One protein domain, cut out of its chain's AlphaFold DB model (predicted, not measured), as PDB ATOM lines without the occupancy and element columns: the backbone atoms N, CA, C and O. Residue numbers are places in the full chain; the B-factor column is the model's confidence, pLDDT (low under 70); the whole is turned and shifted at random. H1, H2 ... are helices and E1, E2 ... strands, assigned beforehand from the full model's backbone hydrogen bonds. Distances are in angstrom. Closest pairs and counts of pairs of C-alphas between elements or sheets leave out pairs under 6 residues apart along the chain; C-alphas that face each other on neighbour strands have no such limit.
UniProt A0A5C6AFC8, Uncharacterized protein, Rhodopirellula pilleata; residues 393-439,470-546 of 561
ATOM      1  N   PRO A 393     159.183  15.999 309.304       95.69
ATOM      2  CA  PRO A 393     159.141  15.362 307.995       95.69
ATOM      3  C   PRO A 393     160.231  15.910 307.074       95.69
ATOM      4  O   PRO A 393     160.619  17.076 307.154       95.69
ATOM      5  N   VAL A 394     160.729  15.072 306.170       96.12
ATOM      6  CA  VAL A 394     161.836  15.441 305.284       96.12
ATOM      7  C   VAL A 394     161.400  15.395 303.826       96.12
ATOM      8  O   VAL A 394     160.701  14.475 303.397       96.12
ATOM      9  N   ALA A 395     161.848  16.394 303.063       97.19
ATOM     10  CA  ALA A 395     161.621  16.484 301.630       97.19
ATOM     11  C   ALA A 395     162.489  15.479 300.860       97.19
ATOM     12  O   ALA A 395     163.704  15.389 301.060       97.19
ATOM     13  N   ILE A 396     161.865  14.766 299.929       97.81
ATOM     14  CA  ILE A 396     162.537  13.930 298.940       97.81
ATOM     15  C   ILE A 396     162.108  14.357 297.538       97.81
ATOM     16  O   ILE A 396     160.923  14.572 297.291       97.81
ATOM     17  N   GLU A 397     163.074  14.468 296.629       98.25
ATOM     18  CA  GLU A 397     162.842  14.675 295.199       98.25
ATOM     19  C   GLU A 397     163.184  13.376 294.461       98.25
ATOM     20  O   GLU A 397     164.343  12.958 294.404       98.25
ATOM     21  N   LEU A 398     162.165  12.726 293.903       98.25
ATOM     22  CA  LEU A 398     162.302  11.514 293.104       98.25
ATOM     23  C   LEU A 398     162.451  11.900 291.640       98.25
ATOM     24  O   LEU A 398     161.532  12.480 291.065       98.25
ATOM     25  N   THR A 399     163.588  11.578 291.027       98.38
ATOM     26  CA  THR A 399     163.853  11.893 289.617       98.38
ATOM     27  C   THR A 399     163.913  10.636 288.772       98.38
ATOM     28  O   THR A 399     164.469   9.628 289.207       98.38
ATOM     29  N   ASN A 400     163.403  10.714 287.548       97.94
ATOM     30  CA  ASN A 400     163.512   9.649 286.563       97.94
ATOM     31  C   ASN A 400     164.549  10.020 285.489       97.94
ATOM     32  O   ASN A 400     164.267  10.841 284.619       97.94
ATOM     33  N   SER A 401     165.742   9.421 285.543       97.00
ATOM     34  CA  SER A 401     166.757   9.565 284.482       97.00
ATOM     35  C   SER A 401     166.572   8.586 283.316       97.00
ATOM     36  O   SER A 401     167.307   8.657 282.329       97.00
ATOM     37  N   HIS A 402     165.632   7.646 283.431       96.88
ATOM     38  CA  HIS A 402     165.370   6.638 282.417       96.88
ATOM     39  C   HIS A 402     164.566   7.214 281.246       96.88
ATOM     40  O   HIS A 402     163.866   8.212 281.388       96.88
ATOM     41  N   SER A 403     164.670   6.568 280.081       95.25
ATOM     42  CA  SER A 403     163.967   6.975 278.863       95.25
ATOM     43  C   SER A 403     162.468   6.695 278.918       95.25
ATOM     44  O   SER A 403     161.712   7.403 278.262       95.25
ATOM     45  N   GLU A 404     162.047   5.694 279.693       94.31
ATOM     46  CA  GLU A 404     160.642   5.319 279.855       94.31
ATOM     47  C   GLU A 404     160.015   5.957 281.097       94.31
ATOM     48  O   GLU A 404     160.693   6.335 282.057       94.31
ATOM     49  N   GLU A 405     158.687   6.035 281.088       94.44
ATOM     50  CA  GLU A 405     157.896   6.393 282.258       94.44
ATOM     51  C   GLU A 405     158.076   5.361 283.380       94.44
ATOM     52  O   GLU A 405     158.059   4.144 283.152       94.44
ATOM     53  N   LEU A 406     158.225   5.861 284.609       96.56
ATOM     54  CA  LEU A 406     158.259   5.026 285.798       96.56
ATOM     55  C   LEU A 406     156.958   5.138 286.566       96.56
ATOM     56  O   LEU A 406     156.493   6.240 286.871       96.56
ATOM     57  N   TRP A 407     156.441   3.986 286.964       96.88
ATOM     58  CA  TRP A 407     155.381   3.915 287.949       96.88
ATOM     59  C   TRP A 407     155.991   3.594 289.314       96.88
ATOM     60  O   TRP A 407     156.738   2.624 289.480       96.88
ATOM     61  N   VAL A 408     155.712   4.442 290.299       97.12
ATOM     62  CA  VAL A 408     156.336   4.410 291.622       97.12
ATOM     63  C   VAL A 408     155.256   4.312 292.688       97.12
ATOM     64  O   VAL A 408     154.391   5.177 292.801       97.12
ATOM     65  N   LEU A 409     155.319   3.257 293.497       97.62
ATOM     66  CA  LEU A 409     154.463   3.079 294.663       97.62
ATOM     67  C   LEU A 409     155.285   3.351 295.924       97.62
ATOM     68  O   LEU A 409     156.151   2.553 296.291       97.62
ATOM     69  N   VAL A 410     155.003   4.474 296.583       97.88
ATOM     70  CA  VAL A 410     155.550   4.817 297.901       97.88
ATOM     71  C   VAL A 410     154.593   4.268 298.951       97.88
ATOM     72  O   VAL A 410     153.530   4.847 299.183       97.88
ATOM     73  N   SER A 411     154.937   3.136 299.559       98.12
ATOM     74  CA  SER A 411     154.040   2.455 300.496       98.12
ATOM     75  C   SER A 411     154.286   2.931 301.912       98.12
ATOM     76  O   SER A 411     155.424   2.887 302.380       98.12
ATOM     77  N   ASP A 412     153.227   3.344 302.601       97.88
ATOM     78  CA  ASP A 412     153.284   3.635 304.031       97.88
ATOM     79  C   ASP A 412     153.092   2.326 304.805       97.88
ATOM     80  O   ASP A 412     152.062   1.656 304.708       97.88
ATOM     81  N   LEU A 413     154.124   1.927 305.546       97.12
ATOM     82  CA  LEU A 413     154.159   0.667 306.287       97.12
ATOM     83  C   LEU A 413     153.281   0.693 307.541       97.12
ATOM     84  O   LEU A 413     153.042  -0.359 308.130       97.12
ATOM     85  N   ARG A 414     152.813   1.875 307.956       96.25
ATOM     86  CA  ARG A 414     151.889   2.044 309.083       96.25
ATOM     87  C   ARG A 414     150.442   1.853 308.637       96.25
ATOM     88  O   ARG A 414     149.647   1.294 309.383       96.25
ATOM     89  N   ASP A 415     150.113   2.340 307.441       96.88
ATOM     90  CA  ASP A 415     148.755   2.370 306.902       96.88
ATOM     91  C   ASP A 415     148.776   2.301 305.371       96.88
ATOM     92  O   ASP A 415     149.073   3.280 304.685       96.88
ATOM     93  N   ALA A 416     148.398   1.142 304.825       92.56
ATOM     94  CA  ALA A 416     148.408   0.906 303.387       92.56
ATOM     95  C   ALA A 416     147.538   1.907 302.605       92.56
ATOM     96  O   ALA A 416     147.864   2.206 301.455       92.56
ATOM     97  N   THR A 417     146.489   2.470 303.219       94.31
ATOM     98  CA  THR A 417     145.590   3.446 302.578       94.31
ATOM     99  C   THR A 417     146.246   4.811 302.353       94.31
ATOM    100  O   THR A 417     145.801   5.573 301.499       94.31
ATOM    101  N   LYS A 418     147.345   5.101 303.063       95.19
ATOM    102  CA  LYS A 418     148.156   6.320 302.898       95.19
ATOM    103  C   LYS A 418     149.281   6.169 301.875       95.19
ATOM    104  O   LYS A 418     150.043   7.115 301.658       95.19
ATOM    105  N   SER A 419     149.399   4.999 301.247       95.88
ATOM    106  CA  SER A 419     150.375   4.759 300.184       95.88
ATOM    107  C   SER A 419     150.091   5.650 298.980       95.88
ATOM    108  O   SER A 419     148.941   5.877 298.610       95.88
ATOM    109  N   ARG A 420     151.151   6.153 298.348       95.88
ATOM    110  CA  ARG A 420     151.050   7.082 297.222       95.88
ATOM    111  C   ARG A 420     151.475   6.401 295.936       95.88
ATOM    112  O   ARG A 420     152.560   5.831 295.835       95.88
ATOM    113  N   GLN A 421     150.600   6.510 294.956       95.44
ATOM    114  CA  GLN A 421     150.784   6.048 293.595       95.44
ATOM    115  C   GLN A 421     151.250   7.229 292.743       95.44
ATOM    116  O   GLN A 421     150.561   8.242 292.674       95.44
ATOM    117  N   LEU A 422     152.435   7.121 292.144       94.94
ATOM    118  CA  LEU A 422     153.070   8.202 291.398       94.94
ATOM    119  C   LEU A 422     153.478   7.727 290.006       94.94
ATOM    120  O   LEU A 422     154.001   6.624 289.847       94.94
ATOM    121  N   THR A 423     153.343   8.621 289.035       94.94
ATOM    122  CA  THR A 423     153.854   8.438 287.678       94.94
ATOM    123  C   THR A 423     154.907   9.503 287.417       94.94
ATOM    124  O   THR A 423     154.618  10.691 287.538       94.94
ATOM    125  N   ILE A 424     156.135   9.093 287.095       95.50
ATOM    126  CA  ILE A 424     157.251  10.010 286.838       95.50
ATOM    127  C   ILE A 424     157.670   9.864 285.370       95.50
ATOM    128  O   ILE A 424     158.373   8.903 285.034       95.50
ATOM    129  N   PRO A 425     157.272  10.802 284.488       95.62
ATOM    130  CA  PRO A 425     157.700  10.782 283.096       95.62
ATOM    131  C   PRO A 425     159.223  10.864 282.963       95.62
ATOM    132  O   PRO A 425     159.927  11.325 283.867       95.62
ATOM    133  N   SER A 426     159.726  10.436 281.810       95.81
ATOM    134  CA  SER A 426     161.144  10.521 281.457       95.81
ATOM    135  C   SER A 426     161.699  11.938 281.655       95.81
ATOM    136  O   SER A 426     161.102  12.926 281.217       95.81
ATOM    137  N   GLY A 427     162.818  12.052 282.374       96.00
ATOM    138  CA  GLY A 427     163.487  13.322 282.665       96.00
ATOM    139  C   GLY A 427     162.759  14.246 283.651       96.00
ATOM    140  O   GLY A 427     163.204  15.378 283.851       96.00
ATOM    141  N   LYS A 428     161.646  13.816 284.259       98.06
ATOM    142  CA  LYS A 428     160.888  14.609 285.241       98.06
ATOM    143  C   LYS A 428     161.219  14.214 286.679       98.06
ATOM    144  O   LYS A 428     161.856  13.189 286.945       98.06
ATOM    145  N   SER A 429     160.782  15.055 287.613       97.00
ATOM    146  CA  SER A 429     160.889  14.811 289.045       97.00
ATOM    147  C   SER A 429     159.597  15.131 289.790       97.00
ATOM    148  O   SER A 429     158.779  15.925 289.327       97.00
ATOM    149  N   ILE A 430     159.409  14.477 290.936       97.56
ATOM    150  CA  ILE A 430     158.311  14.722 291.874       97.56
ATOM    151  C   ILE A 430     158.902  14.908 293.268       97.56
ATOM    152  O   ILE A 430     159.683  14.075 293.730       97.56
ATOM    153  N   SER A 431     158.484  15.971 293.951       96.94
ATOM    154  CA  SER A 431     158.866  16.244 295.336       96.94
ATOM    155  C   SER A 431     157.743  15.884 296.299       96.94
ATOM    156  O   SER A 431     156.572  16.140 296.022       96.94
ATOM    157  N   MET A 432     158.089  15.319 297.454       96.88
ATOM    158  CA  MET A 432     157.134  15.082 298.533       96.88
ATOM    159  C   MET A 432     157.787  15.077 299.912       96.88
ATOM    160  O   MET A 432     158.994  14.902 300.039       96.88
ATOM    161  N   MET A 433     156.959  15.238 300.942       97.50
ATOM    162  CA  MET A 433     157.362  15.081 302.338       97.50
ATOM    163  C   MET A 433     157.070  13.656 302.808       97.50
ATOM    164  O   MET A 433     155.985  13.121 302.530       97.50
ATOM    165  N   LEU A 434     158.034  13.071 303.518       96.50
ATOM    166  CA  LEU A 434     157.908  11.788 304.207       96.50
ATOM    167  C   LEU A 434     158.135  11.978 305.707       96.50
ATOM    168  O   LEU A 434     159.092  12.643 306.116       96.50
ATOM    169  N   ASP A 435     157.271  11.365 306.514       97.06
ATOM    170  CA  ASP A 435     157.406  11.363 307.969       97.06
ATOM    171  C   ASP A 435     158.608  10.520 308.411       97.06
ATOM    172  O   ASP A 435     159.125   9.675 307.673       97.06
ATOM    173  N   ARG A 436     159.044  10.702 309.658       96.00
ATOM    174  CA  ARG A 436     160.110   9.892 310.254       96.00
ATOM    175  C   ARG A 436     159.700   9.433 311.643       96.00
ATOM    176  O   ARG A 436     159.070  10.179 312.386       96.00
ATOM    177  N   ASP A 437     160.068   8.204 311.986       95.69
ATOM    178  CA  ASP A 437     159.850   7.681 313.332       95.69
ATOM    179  C   ASP A 437     160.971   8.147 314.265       95.69
ATOM    180  O   ASP A 437     162.146   7.990 313.943       95.69
ATOM    181  N   ALA A 438     160.621   8.712 315.415       90.56
ATOM    182  CA  ALA A 438     161.590   9.114 316.434       90.56
ATOM    183  C   ALA A 438     161.980   7.949 317.360       90.56
ATOM    184  O   ALA A 438     162.924   8.073 318.141       90.56
ATOM    185  N   GLY A 439     161.266   6.821 317.283       94.06
ATOM    186  CA  GLY A 439     161.376   5.742 318.255       94.06
ATOM    187  C   GLY A 439     160.634   6.074 319.551       94.06
ATOM    188  O   GLY A 439     159.753   6.937 319.607       94.06
ATOM    189  N   LEU A 470     159.307   3.559 308.023       97.69
ATOM    190  CA  LEU A 470     157.929   3.963 307.733       97.69
ATOM    191  C   LEU A 470     157.523   3.754 306.277       97.69
ATOM    192  O   LEU A 470     156.337   3.610 306.008       97.69
ATOM    193  N   TYR A 471     158.483   3.704 305.351       98.38
ATOM    194  CA  TYR A 471     158.190   3.638 303.922       98.38
ATOM    195  C   TYR A 471     159.070   2.640 303.183       98.38
ATOM    196  O   TYR A 471     160.239   2.429 303.518       98.38
ATOM    197  N   ASP A 472     158.528   2.070 302.115       98.06
ATOM    198  CA  ASP A 472     159.308   1.494 301.027       98.06
ATOM    199  C   ASP A 472     158.832   2.046 299.678       98.06
ATOM    200  O   ASP A 472     157.731   2.584 299.556       98.06
ATOM    201  N   ILE A 473     159.704   1.983 298.674       98.38
ATOM    202  CA  ILE A 473     159.436   2.525 297.343       98.38
ATOM    203  C   ILE A 473     159.592   1.395 296.332       98.38
ATOM    204  O   ILE A 473     160.702   0.924 296.074       98.38
ATOM    205  N   SER A 474     158.469   0.940 295.782       98.50
ATOM    206  CA  SER A 474     158.427  -0.034 294.689       98.50
ATOM    207  C   SER A 474     158.454   0.696 293.355       98.50
ATOM    208  O   SER A 474     157.660   1.610 293.136       98.50
ATOM    209  N   VAL A 475     159.354   0.289 292.463       98.25
ATOM    210  CA  VAL A 475     159.578   0.973 291.185       98.25
ATOM    211  C   VAL A 475     159.330   0.014 290.030       98.25
ATOM    212  O   VAL A 475     159.836  -1.113 290.024       98.25
ATOM    213  N   TYR A 476     158.585   0.491 289.041       97.75
ATOM    214  CA  TYR A 476     158.215  -0.225 287.830       97.75
ATOM    215  C   TYR A 476     158.565   0.611 286.601       97.75
ATOM    216  O   TYR A 476     158.365   1.821 286.607       97.75
ATOM    217  N   GLU A 477     159.060  -0.033 285.545       95.31
ATOM    218  CA  GLU A 477     159.160   0.560 284.206       95.31
ATOM    219  C   GLU A 477     157.937   0.155 283.380       95.31
ATOM    220  O   GLU A 477     157.532  -1.013 283.401       95.31
ATOM    221  N   LEU A 478     157.337   1.091 282.642       90.00
ATOM    222  CA  LEU A 478     156.234   0.770 281.741       90.00
ATOM    223  C   LEU A 478     156.775   0.249 280.400       90.00
ATOM    224  O   LEU A 478     156.999   1.007 279.457       90.00
ATOM    225  N   SER A 479     156.981  -1.064 280.310       88.50
ATOM    226  CA  SER A 479     157.542  -1.714 279.118       88.50
ATOM    227  C   SER A 479     156.472  -2.151 278.113       88.50
ATOM    228  O   SER A 479     155.374  -2.564 278.494       88.50
ATOM    229  N   VAL A 480     156.798  -2.104 276.818       87.19
ATOM    230  CA  VAL A 480     155.961  -2.697 275.762       87.19
ATOM    231  C   VAL A 480     155.981  -4.217 275.906       87.19
ATOM    232  O   VAL A 480     157.044  -4.832 275.857       87.19
ATOM    233  N   GLN A 481     154.804  -4.817 276.081       86.38
ATOM    234  CA  GLN A 481     154.637  -6.263 276.198       86.38
ATOM    235  C   GLN A 481     154.300  -6.900 274.847       86.38
ATOM    236  O   GLN A 481     154.872  -7.931 274.498       86.38
ATOM    237  N   SER A 482     153.384  -6.300 274.083       84.56
ATOM    238  CA  SER A 482     153.026  -6.775 272.744       84.56
ATOM    239  C   SER A 482     152.615  -5.627 271.832       84.56
ATOM    240  O   SER A 482     152.079  -4.621 272.288       84.56
ATOM    241  N   ILE A 483     152.853  -5.803 270.535       85.06
ATOM    242  CA  ILE A 483     152.436  -4.879 269.480       85.06
ATOM    243  C   ILE A 483     151.524  -5.664 268.539       85.06
ATOM    244  O   ILE A 483     151.941  -6.687 267.988       85.06
ATOM    245  N   SER A 484     150.294  -5.196 268.374       80.94
ATOM    246  CA  SER A 484     149.328  -5.717 267.411       80.94
ATOM    247  C   SER A 484     149.450  -4.920 266.115       80.94
ATOM    248  O   SER A 484     149.478  -3.691 266.138       80.94
ATOM    249  N   ILE A 485     149.554  -5.614 264.984       79.94
ATOM    250  CA  ILE A 485     149.701  -5.002 263.658       79.94
ATOM    251  C   ILE A 485     148.572  -5.527 262.774       79.94
ATOM    252  O   ILE A 485     148.505  -6.747 262.573       79.94
ATOM    253  N   ASP A 486     147.745  -4.639 262.208       76.88
ATOM    254  CA  ASP A 486     146.756  -5.048 261.209       76.88
ATOM    255  C   ASP A 486     147.484  -5.453 259.928       76.88
ATOM    256  O   ASP A 486     148.062  -4.631 259.206       76.88
ATOM    257  N   ARG A 487     147.448  -6.749 259.620       71.12
ATOM    258  CA  ARG A 487     148.005  -7.293 258.377       71.12
ATOM    259  C   ARG A 487     146.989  -7.349 257.238       71.12
ATOM    260  O   ARG A 487     147.324  -7.862 256.171       71.12
ATOM    261  N   THR A 488     145.763  -6.861 257.420       74.69
ATOM    262  CA  THR A 488     144.790  -6.814 256.330       74.69
ATOM    263  C   THR A 488     145.212  -5.812 255.253       74.69
ATOM    264  O   THR A 488     145.828  -4.780 255.523       74.69
ATOM    265  N   ALA A 489     144.842  -6.088 253.997       58.75
ATOM    266  CA  ALA A 489     145.137  -5.209 252.859       58.75
ATOM    267  C   ALA A 489     144.537  -3.791 253.007       58.75
ATOM    268  O   ALA A 489     144.987  -2.868 252.335       58.75
ATOM    269  N   ARG A 490     143.540  -3.611 253.892       66.62
ATOM    270  CA  ARG A 490     142.986  -2.298 254.262       66.62
ATOM    271  C   ARG A 490     143.760  -1.612 255.393       66.62
ATOM    272  O   ARG A 490     143.813  -0.387 255.396       66.62
ATOM    273  N   GLY A 491     144.359  -2.369 256.314       61.34
ATOM    274  CA  GLY A 491     145.130  -1.845 257.449       61.34
ATOM    275  C   GLY A 491     146.536  -1.352 257.091       61.34
ATOM    276  O   GLY A 491     147.126  -0.566 257.830       61.34
ATOM    277  N   GLY A 492     147.083  -1.768 255.944       73.50
ATOM    278  CA  GLY A 492     148.344  -1.235 255.414       73.50
ATOM    279  C   GLY A 492     149.573  -1.483 256.302       73.50
ATOM    280  O   GLY A 492     150.547  -0.743 256.194       73.50
ATOM    281  N   GLY A 493     149.537  -2.485 257.192       71.31
ATOM    282  CA  GLY A 493     150.631  -2.775 258.124       71.31
ATOM    283  C   GLY A 493     150.764  -1.765 259.267       71.31
ATOM    284  O   GLY A 493     151.840  -1.655 259.857       71.31
ATOM    285  N   ARG A 494     149.704  -1.004 259.568       76.06
ATOM    286  CA  ARG A 494     149.675  -0.084 260.709       76.06
ATOM    287  C   ARG A 494     149.684  -0.854 262.030       76.06
ATOM    288  O   ARG A 494     149.145  -1.952 262.140       76.06
ATOM    289  N   VAL A 495     150.342  -0.268 263.027       71.69
ATOM    290  CA  VAL A 495     150.257  -0.730 264.414       71.69
ATOM    291  C   VAL A 495     148.872  -0.353 264.926       71.69
ATOM    292  O   VAL A 495     148.551   0.830 264.980       71.69
ATOM    293  N   ASP A 496     148.073  -1.358 265.265       76.69
ATOM    294  CA  ASP A 496     146.714  -1.169 265.778       76.69
ATOM    295  C   ASP A 496     146.714  -0.868 267.267       76.69
ATOM    296  O   ASP A 496     145.922  -0.059 267.741       76.69
ATOM    297  N   ASP A 497     147.579  -1.561 268.009       78.50
ATOM    298  CA  ASP A 497     147.603  -1.489 269.462       78.50
ATOM    299  C   ASP A 497     148.999  -1.820 270.003       78.50
ATOM    300  O   ASP A 497     149.698  -2.707 269.501       78.50
ATOM    301  N   VAL A 498     149.407  -1.110 271.049       79.81
ATOM    302  CA  VAL A 498     150.649  -1.350 271.786       79.81
ATOM    303  C   VAL A 498     150.270  -1.630 273.229       79.81
ATOM    304  O   VAL A 498     150.062  -0.724 274.036       79.81
ATOM    305  N   ASN A 499     150.234  -2.908 273.587       84.56
ATOM    306  CA  ASN A 499     149.959  -3.301 274.955       84.56
ATOM    307  C   ASN A 499     151.215  -3.103 275.808       84.56
ATOM    308  O   ASN A 499     152.252  -3.740 275.588       84.56
ATOM    309  N   ARG A 500     151.117  -2.220 276.802       85.81
ATOM    310  CA  ARG A 500     152.170  -1.953 277.784       85.81
ATOM    311  C   ARG A 500     151.825  -2.572 279.133       85.81
ATOM    312  O   ARG A 500     150.692  -2.461 279.609       85.81
ATOM    313  N   ALA A 501     152.830  -3.159 279.774       88.75
ATOM    314  CA  ALA A 501     152.712  -3.737 281.103       88.75
ATOM    315  C   ALA A 501     153.856  -3.278 282.016       88.75
ATOM    316  O   ALA A 501     154.997  -3.123 281.559       88.75
ATOM    317  N   PRO A 502     153.566  -3.065 283.313       94.44
ATOM    318  CA  PRO A 502     154.589  -2.689 284.267       94.44
ATOM    319  C   PRO A 502     155.548  -3.851 284.495       94.44
ATOM    320  O   PRO A 502     155.146  -4.976 284.794       94.44
ATOM    321  N   LYS A 503     156.837  -3.552 284.401       95.56
ATOM    322  CA  LYS A 503     157.920  -4.476 284.695       95.56
ATOM    323  C   LYS A 503     158.662  -4.002 285.933       95.56
ATOM    324  O   LYS A 503     159.113  -2.863 286.018       95.56
ATOM    325  N   SER A 504     158.777  -4.885 286.913       97.50
ATOM    326  CA  SER A 504     159.392  -4.572 288.197       97.50
ATOM    327  C   SER A 504     160.881  -4.260 288.060       97.50
ATOM    328  O   SER A 504     161.633  -5.031 287.459       97.50
ATOM    329  N   LEU A 505     161.320  -3.152 288.658       97.94
ATOM    330  CA  LEU A 505     162.730  -2.760 288.690       97.94
ATOM    331  C   LEU A 505     163.414  -3.129 290.000       97.94
ATOM    332  O   LEU A 505     164.515  -3.677 289.978       97.94
ATOM    333  N   GLY A 506     162.774  -2.823 291.126       97.94
ATOM    334  CA  GLY A 506     163.334  -3.065 292.449       97.94
ATOM    335  C   GLY A 506     162.575  -2.351 293.561       97.94
ATOM    336  O   GLY A 506     161.800  -1.422 293.316       97.94
ATOM    337  N   LEU A 507     162.808  -2.812 294.789       98.19
ATOM    338  CA  LEU A 507     162.266  -2.244 296.020       98.19
ATOM    339  C   LEU A 507     163.374  -1.504 296.770       98.19
ATOM    340  O   LEU A 507     164.378  -2.108 297.155       98.19
ATOM    341  N   ILE A 508     163.161  -0.218 297.031       98.25
ATOM    342  CA  ILE A 508     164.065   0.619 297.819       98.25
ATOM    343  C   ILE A 508     163.489   0.771 299.227       98.25
ATOM    344  O   ILE A 508     162.356   1.217 299.405       98.25
ATOM    345  N   LYS A 509     164.279   0.419 300.242       97.50
ATOM    346  CA  LYS A 509     163.921   0.649 301.647       97.50
ATOM    347  C   LYS A 509     164.324   2.061 302.051       97.50
ATOM    348  O   LYS A 509     165.493   2.423 301.917       97.50
ATOM    349  N   VAL A 510     163.376   2.846 302.557       96.69
ATOM    350  CA  VAL A 510     163.677   4.170 303.115       96.69
ATOM    351  C   VAL A 510     164.292   3.970 304.508       96.69
ATOM    352  O   VAL A 510     163.708   3.244 305.311       96.69
ATOM    353  N   PRO A 511     165.469   4.542 304.823       96.06
ATOM    354  CA  PRO A 511     166.070   4.399 306.147       96.06
ATOM    355  C   PRO A 511     165.138   4.860 307.278       96.06
ATOM    356  O   PRO A 511     164.333   5.770 307.108       96.06
ATOM    357  N   ALA A 512     165.257   4.238 308.450       93.38
ATOM    358  CA  ALA A 512     164.449   4.593 309.613       93.38
ATOM    359  C   ALA A 512     165.004   5.815 310.363       93.38
ATOM    360  O   ALA A 512     166.223   5.975 310.477       93.38
ATOM    361  N   GLY A 513     164.096   6.612 310.928       93.88
ATOM    362  CA  GLY A 513     164.391   7.737 311.813       93.88
ATOM    363  C   GLY A 513     165.324   8.787 311.228       93.88
ATOM    364  O   GLY A 513     165.169   9.233 310.091       93.88
ATOM    365  N   ASP A 514     166.303   9.206 312.020       89.75
ATOM    366  CA  ASP A 514     167.239  10.274 311.683       89.75
ATOM    367  C   ASP A 514     168.227   9.908 310.562       89.75
ATOM    368  O   ASP A 514     168.809  10.810 309.954       89.75
ATOM    369  N   ARG A 515     168.386   8.615 310.246       91.62
ATOM    370  CA  ARG A 515     169.212   8.128 309.129       91.62
ATOM    371  C   ARG A 515     168.652   8.530 307.769       91.62
ATOM    372  O   ARG A 515     169.410   8.610 306.804       91.62
ATOM    373  N   PHE A 516     167.351   8.799 307.671       94.62
ATOM    374  CA  PHE A 516     166.768   9.353 306.455       94.62
ATOM    375  C   PHE A 516     166.910  10.876 306.444       94.62
ATOM    376  O   PHE A 516     166.269  11.587 307.219       94.62
ATOM    377  N   LYS A 517     167.779  11.366 305.553       93.19
ATOM    378  CA  LYS A 517     168.063  12.797 305.355       93.19
ATOM    379  C   LYS A 517     167.352  13.403 304.138       93.19
ATOM    380  O   LYS A 517     167.505  14.593 303.891       93.19
ATOM    381  N   GLY A 518     166.568  12.607 303.402       94.44
ATOM    382  CA  GLY A 518     165.874  13.051 302.190       94.44
ATOM    383  C   GLY A 518     166.811  13.404 301.043       94.44
ATOM    384  O   GLY A 518     167.820  12.733 300.827       94.44
ATOM    385  N   GLY A 519     166.455  14.459 300.310       96.19
ATOM    386  CA  GLY A 519     167.226  14.978 299.183       96.19
ATOM    387  C   GLY A 519     166.796  14.416 297.829       96.19
ATOM    388  O   GLY A 519     165.717  13.839 297.676       96.19
ATOM    389  N   LYS A 520     167.645  14.621 296.821       97.81
ATOM    390  CA  LYS A 520     167.377  14.238 295.433       97.81
ATOM    391  C   LYS A 520     167.871  12.824 295.148       97.81
ATOM    392  O   LYS A 520     169.037  12.521 295.385       97.81
ATOM    393  N   THR A 521     167.000  11.971 294.618       97.44
ATOM    394  CA  THR A 521     167.321  10.575 294.297       97.44
ATOM    395  C   THR A 521     166.831  10.204 292.904       97.44
ATOM    396  O   THR A 521     165.639  10.266 292.616       97.44
ATOM    397  N   ASP A 522     167.753   9.730 292.063       98.25
ATOM    398  CA  ASP A 522     167.413   9.046 290.817       98.25
ATOM    399  C   ASP A 522     166.844   7.658 291.116       98.25
ATOM    400  O   ASP A 522     167.571   6.731 291.494       98.25
ATOM    401  N   ILE A 523     165.523   7.536 290.979       98.06
ATOM    402  CA  ILE A 523     164.784   6.368 291.440       98.06
ATOM    403  C   ILE A 523     165.017   5.146 290.542       98.06
ATOM    404  O   ILE A 523     165.051   4.022 291.046       98.06
ATOM    405  N   TYR A 524     165.277   5.346 289.244       98.25
ATOM    406  CA  TYR A 524     165.611   4.258 288.321       98.25
ATOM    407  C   TYR A 524     166.946   3.617 288.698       98.25
ATOM    408  O   TYR A 524     167.030   2.409 288.945       98.25
ATOM    409  N   ALA A 525     167.993   4.444 288.790       98.00
ATOM    410  CA  ALA A 525     169.329   3.983 289.141       98.00
ATOM    411  C   ALA A 525     169.349   3.375 290.550       98.00
ATOM    412  O   ALA A 525     169.972   2.334 290.775       98.00
ATOM    413  N   ALA A 526     168.634   3.988 291.501       97.75
ATOM    414  CA  ALA A 526     168.506   3.462 292.853       97.75
ATOM    415  C   ALA A 526     167.840   2.081 292.882       97.75
ATOM    416  O   ALA A 526     168.358   1.207 293.574       97.75
ATOM    417  N   ALA A 527     166.767   1.860 292.115       97.88
ATOM    418  CA  ALA A 527     166.064   0.579 292.063       97.88
ATOM    419  C   ALA A 527     166.911  -0.518 291.408       97.88
ATOM    420  O   ALA A 527     167.054  -1.599 291.975       97.88
ATOM    421  N   LYS A 528     167.553  -0.234 290.265       97.69
ATOM    422  CA  LYS A 528     168.430  -1.205 289.582       97.69
ATOM    423  C   LYS A 528     169.603  -1.651 290.458       97.69
ATOM    424  O   LYS A 528     169.952  -2.831 290.444       97.69
ATOM    425  N   ARG A 529     170.186  -0.743 291.253       97.69
ATOM    426  CA  ARG A 529     171.274  -1.073 292.193       97.69
ATOM    427  C   ARG A 529     170.869  -2.073 293.274       97.69
ATOM    428  O   ARG A 529     171.744  -2.763 293.781       97.69
ATOM    429  N   GLN A 530     169.585  -2.169 293.617       97.44
ATOM    430  CA  GLN A 530     169.120  -3.133 294.618       97.44
ATOM    431  C   GLN A 530     169.134  -4.578 294.106       97.44
ATOM    432  O   GLN A 530     169.098  -5.496 294.919       97.44
ATOM    433  N   GLN A 531     169.156  -4.788 292.781       97.25
ATOM    434  CA  GLN A 531     169.159  -6.117 292.153       97.25
ATOM    435  C   GLN A 531     168.032  -7.040 292.667       97.25
ATOM    436  O   GLN A 531     168.187  -8.256 292.734       97.25
ATOM    437  N   ASN A 532     166.879  -6.463 293.024       97.44
ATOM    438  CA  ASN A 532     165.768  -7.167 293.667       97.44
ATOM    439  C   ASN A 532     164.409  -6.951 292.959       97.44
ATOM    440  O   ASN A 532     163.414  -6.661 293.626       97.44
ATOM    441  N   PRO A 533     164.307  -7.119 291.624       94.69
ATOM    442  CA  PRO A 533     163.074  -6.824 290.889       94.69
ATOM    443  C   PRO A 533     161.860  -7.626 291.388       94.69
ATOM    444  O   PRO A 533     160.742  -7.134 291.324       94.69
ATOM    445  N   GLY A 534     162.055  -8.826 291.948       94.44
ATOM    446  CA  GLY A 534     160.973  -9.633 292.532       94.44
ATOM    447  C   GLY A 534     160.482  -9.184 293.917       94.44
ATOM    448  O   GLY A 534     159.496  -9.727 294.401       94.44
ATOM    449  N   ALA A 535     161.146  -8.220 294.565       95.81
ATOM    450  CA  ALA A 535     160.807  -7.765 295.918       95.81
ATOM    451  C   ALA A 535     159.760  -6.637 295.951       95.81
ATOM    452  O   ALA A 535     159.340  -6.224 297.030       95.81
ATOM    453  N   VAL A 536     159.363  -6.106 294.792       97.31
ATOM    454  CA  VAL A 536     158.377  -5.021 294.712       97.31
ATOM    455  C   VAL A 536     156.990  -5.468 295.181       97.31
ATOM    456  O   VAL A 536     156.602  -6.630 295.041       97.31
ATOM    457  N   ARG A 537     156.209  -4.531 295.718       95.50
ATOM    458  CA  ARG A 537     154.832  -4.786 296.158       95.50
ATOM    459  C   ARG A 537     153.885  -4.851 294.982       95.50
ATOM    460  O   ARG A 537     153.836  -3.892 294.223       95.50
ATOM    461  N   ARG A 538     153.090  -5.919 294.885       92.75
ATOM    462  CA  ARG A 538     152.101  -6.099 293.812       92.75
ATOM    463  C   ARG A 538     151.224  -4.858 293.638       92.75
ATOM    464  O   ARG A 538     150.716  -4.306 294.608       92.75
ATOM    465  N   ILE A 539     151.049  -4.483 292.383       91.81
ATOM    466  CA  ILE A 539     150.199  -3.391 291.915       91.81
ATOM    467  C   ILE A 539     149.069  -3.985 291.081       91.81
ATOM    468  O   ILE A 539     149.248  -5.034 290.457       91.81
ATOM    469  N   ASP A 540     147.935  -3.298 291.045       90.44
ATOM    470  CA  ASP A 540     146.903  -3.535 290.045       90.44
ATOM    471  C   ASP A 540     147.090  -2.516 288.907       90.44
ATOM    472  O   ASP A 540     146.842  -1.324 289.115       90.44
ATOM    473  N   PRO A 541     147.541  -2.936 287.709       87.44
ATOM    474  CA  PRO A 541     147.736  -2.024 286.585       87.44
ATOM    475  C   PRO A 541     146.467  -1.256 286.194       87.44
ATOM    476  O   PRO A 541     146.577  -0.153 285.662       87.44
ATOM    477  N   ALA A 542     145.273  -1.805 286.454       84.75
ATOM    478  CA  ALA A 542     144.013  -1.136 286.139       84.75
ATOM    479  C   ALA A 542     143.793   0.117 287.001       84.75
ATOM    480  O   ALA A 542     143.265   1.112 286.509       84.75
ATOM    481  N   GLN A 543     144.265   0.105 288.252       81.75
ATOM    482  CA  GLN A 543     144.163   1.249 289.167       81.75
ATOM    483  C   GLN A 543     145.098   2.402 288.775       81.75
ATOM    484  O   GLN A 543     144.832   3.550 289.121       81.75
ATOM    485  N   TRP A 544     146.163   2.115 288.018       79.19
ATOM    486  CA  TRP A 544     147.166   3.106 287.619       79.19
ATOM    487  C   TRP A 544     146.891   3.807 286.286       79.19
ATOM    488  O   TRP A 544     147.379   4.912 286.066       79.19
ATOM    489  N   ARG A 545     146.053   3.240 285.413       68.06
ATOM    490  CA  ARG A 545     145.705   3.839 284.106       68.06
ATOM    491  C   ARG A 545     144.711   5.018 284.199       68.06
ATOM    492  O   ARG A 545     144.185   5.456 283.184       68.06
ATOM    493  N   GLY A 546     144.445   5.539 285.401       51.94
ATOM    494  CA  GLY A 546     143.311   6.419 285.700       51.94
ATOM    495  C   GLY A 546     143.471   7.934 285.499       51.94
ATOM    496  O   GLY A 546     142.514   8.636 285.810       51.94
TER     497      GLY A 546
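AT A GLANCE: This is residues 393 to 439 and 470 to 546 of the 561 residues of an uncharacterized protein of Rhodopirellula pilleata (UniProt A0A5C6AFC8). What would one see first? A curled wall of four strands, E3, E2, E5 and E6, and a small sheet of E4, E1 and E7 stand partly face to face in a loose body, with H1 packed beside E7 across E5 and E6. The far part of the hairpin E5 and E6, with its tip at residues 486 to 494, reaches out of this body as a long arm and makes much of the length. What is it made of? The printed part has 124 residues with seven named strands and then two named helices, in the order E1 to E7, H1, H2; its class is mostly strand, with 61 of the 72 residues in named elements in strands, and the order E3, E2, E5, E6 is antiparallel while the order E4, E1, E7 is mixed. The whole is loose, with a radius of gyration of the C-alphas of 17.4 A and spans of 68 by 26 by 25 A.

IN THESE COORDINATES: Where do the first strands lie? E1, residues 393 to 399, begins with C-alpha 393 at (159.141, 15.362, 307.995) and is 19.3 A long. E2 is residues 406 to 412, E3 residues 420 to 424, and E4 residues 429 to 436, 21.8 A long. What follows? E5, residues 471 to 485, is 42.0 A long and ends with C-alpha 485 at (149.701, -5.002, 263.658); E6, residues 495 to 509, is 39.7 A long. E7 is residues 519 to 522, H1 residues 523 to 529, and H2 residues 541 to 544, where C-alpha 544 is at (147.166, 3.106, 287.619).

HOW THE PARTS SIT: How is E1 paired? It is antiparallel to E4, with N 396 and O 432 2.9 A apart, and parallel to E7, with N 397 and O 519 2.9 A apart. How is the larger, twisted sheet paired? In the hairpin E2 and E3, N 408 and O 422 are 2.8 A apart; between antiparallel E2 and E5, N 409 and O 474 are 2.9 A apart. In the hairpin E5 and E6, N 503 and O 477 are 2.8 A apart. Where are the helices? H1 is on that sheet at a height of 7.6 A, only just over E5 alone, with 4 of its C-alphas falling on E5 and 2 on E6, and across the strands at 87 degrees to E5 on the local plane; its closest C-alphas to E6 are those of Ala 527 and Gly 506, 4.6 A apart. H2 only grazes the sheet with residues 541 to 544. Every O i to N i+4 pair of H1 is within hydrogen-bond range, and H2 is too short for such a pair.

THE WHOLE: How far does it reach? The C-alphas farthest apart, those of Gly 439 and Ala 489, are 68.3 A apart. Where is it cut or long-linked? Residues 440 to 469 are not printed, and C-alphas 439 and 470 are 11.2 A apart; the link from H1 to H2 is long. Where is confidence low? Residues 489 to 491 and 545 to 546 are under 70, and the mean pLDDT of the printed part is 91.8.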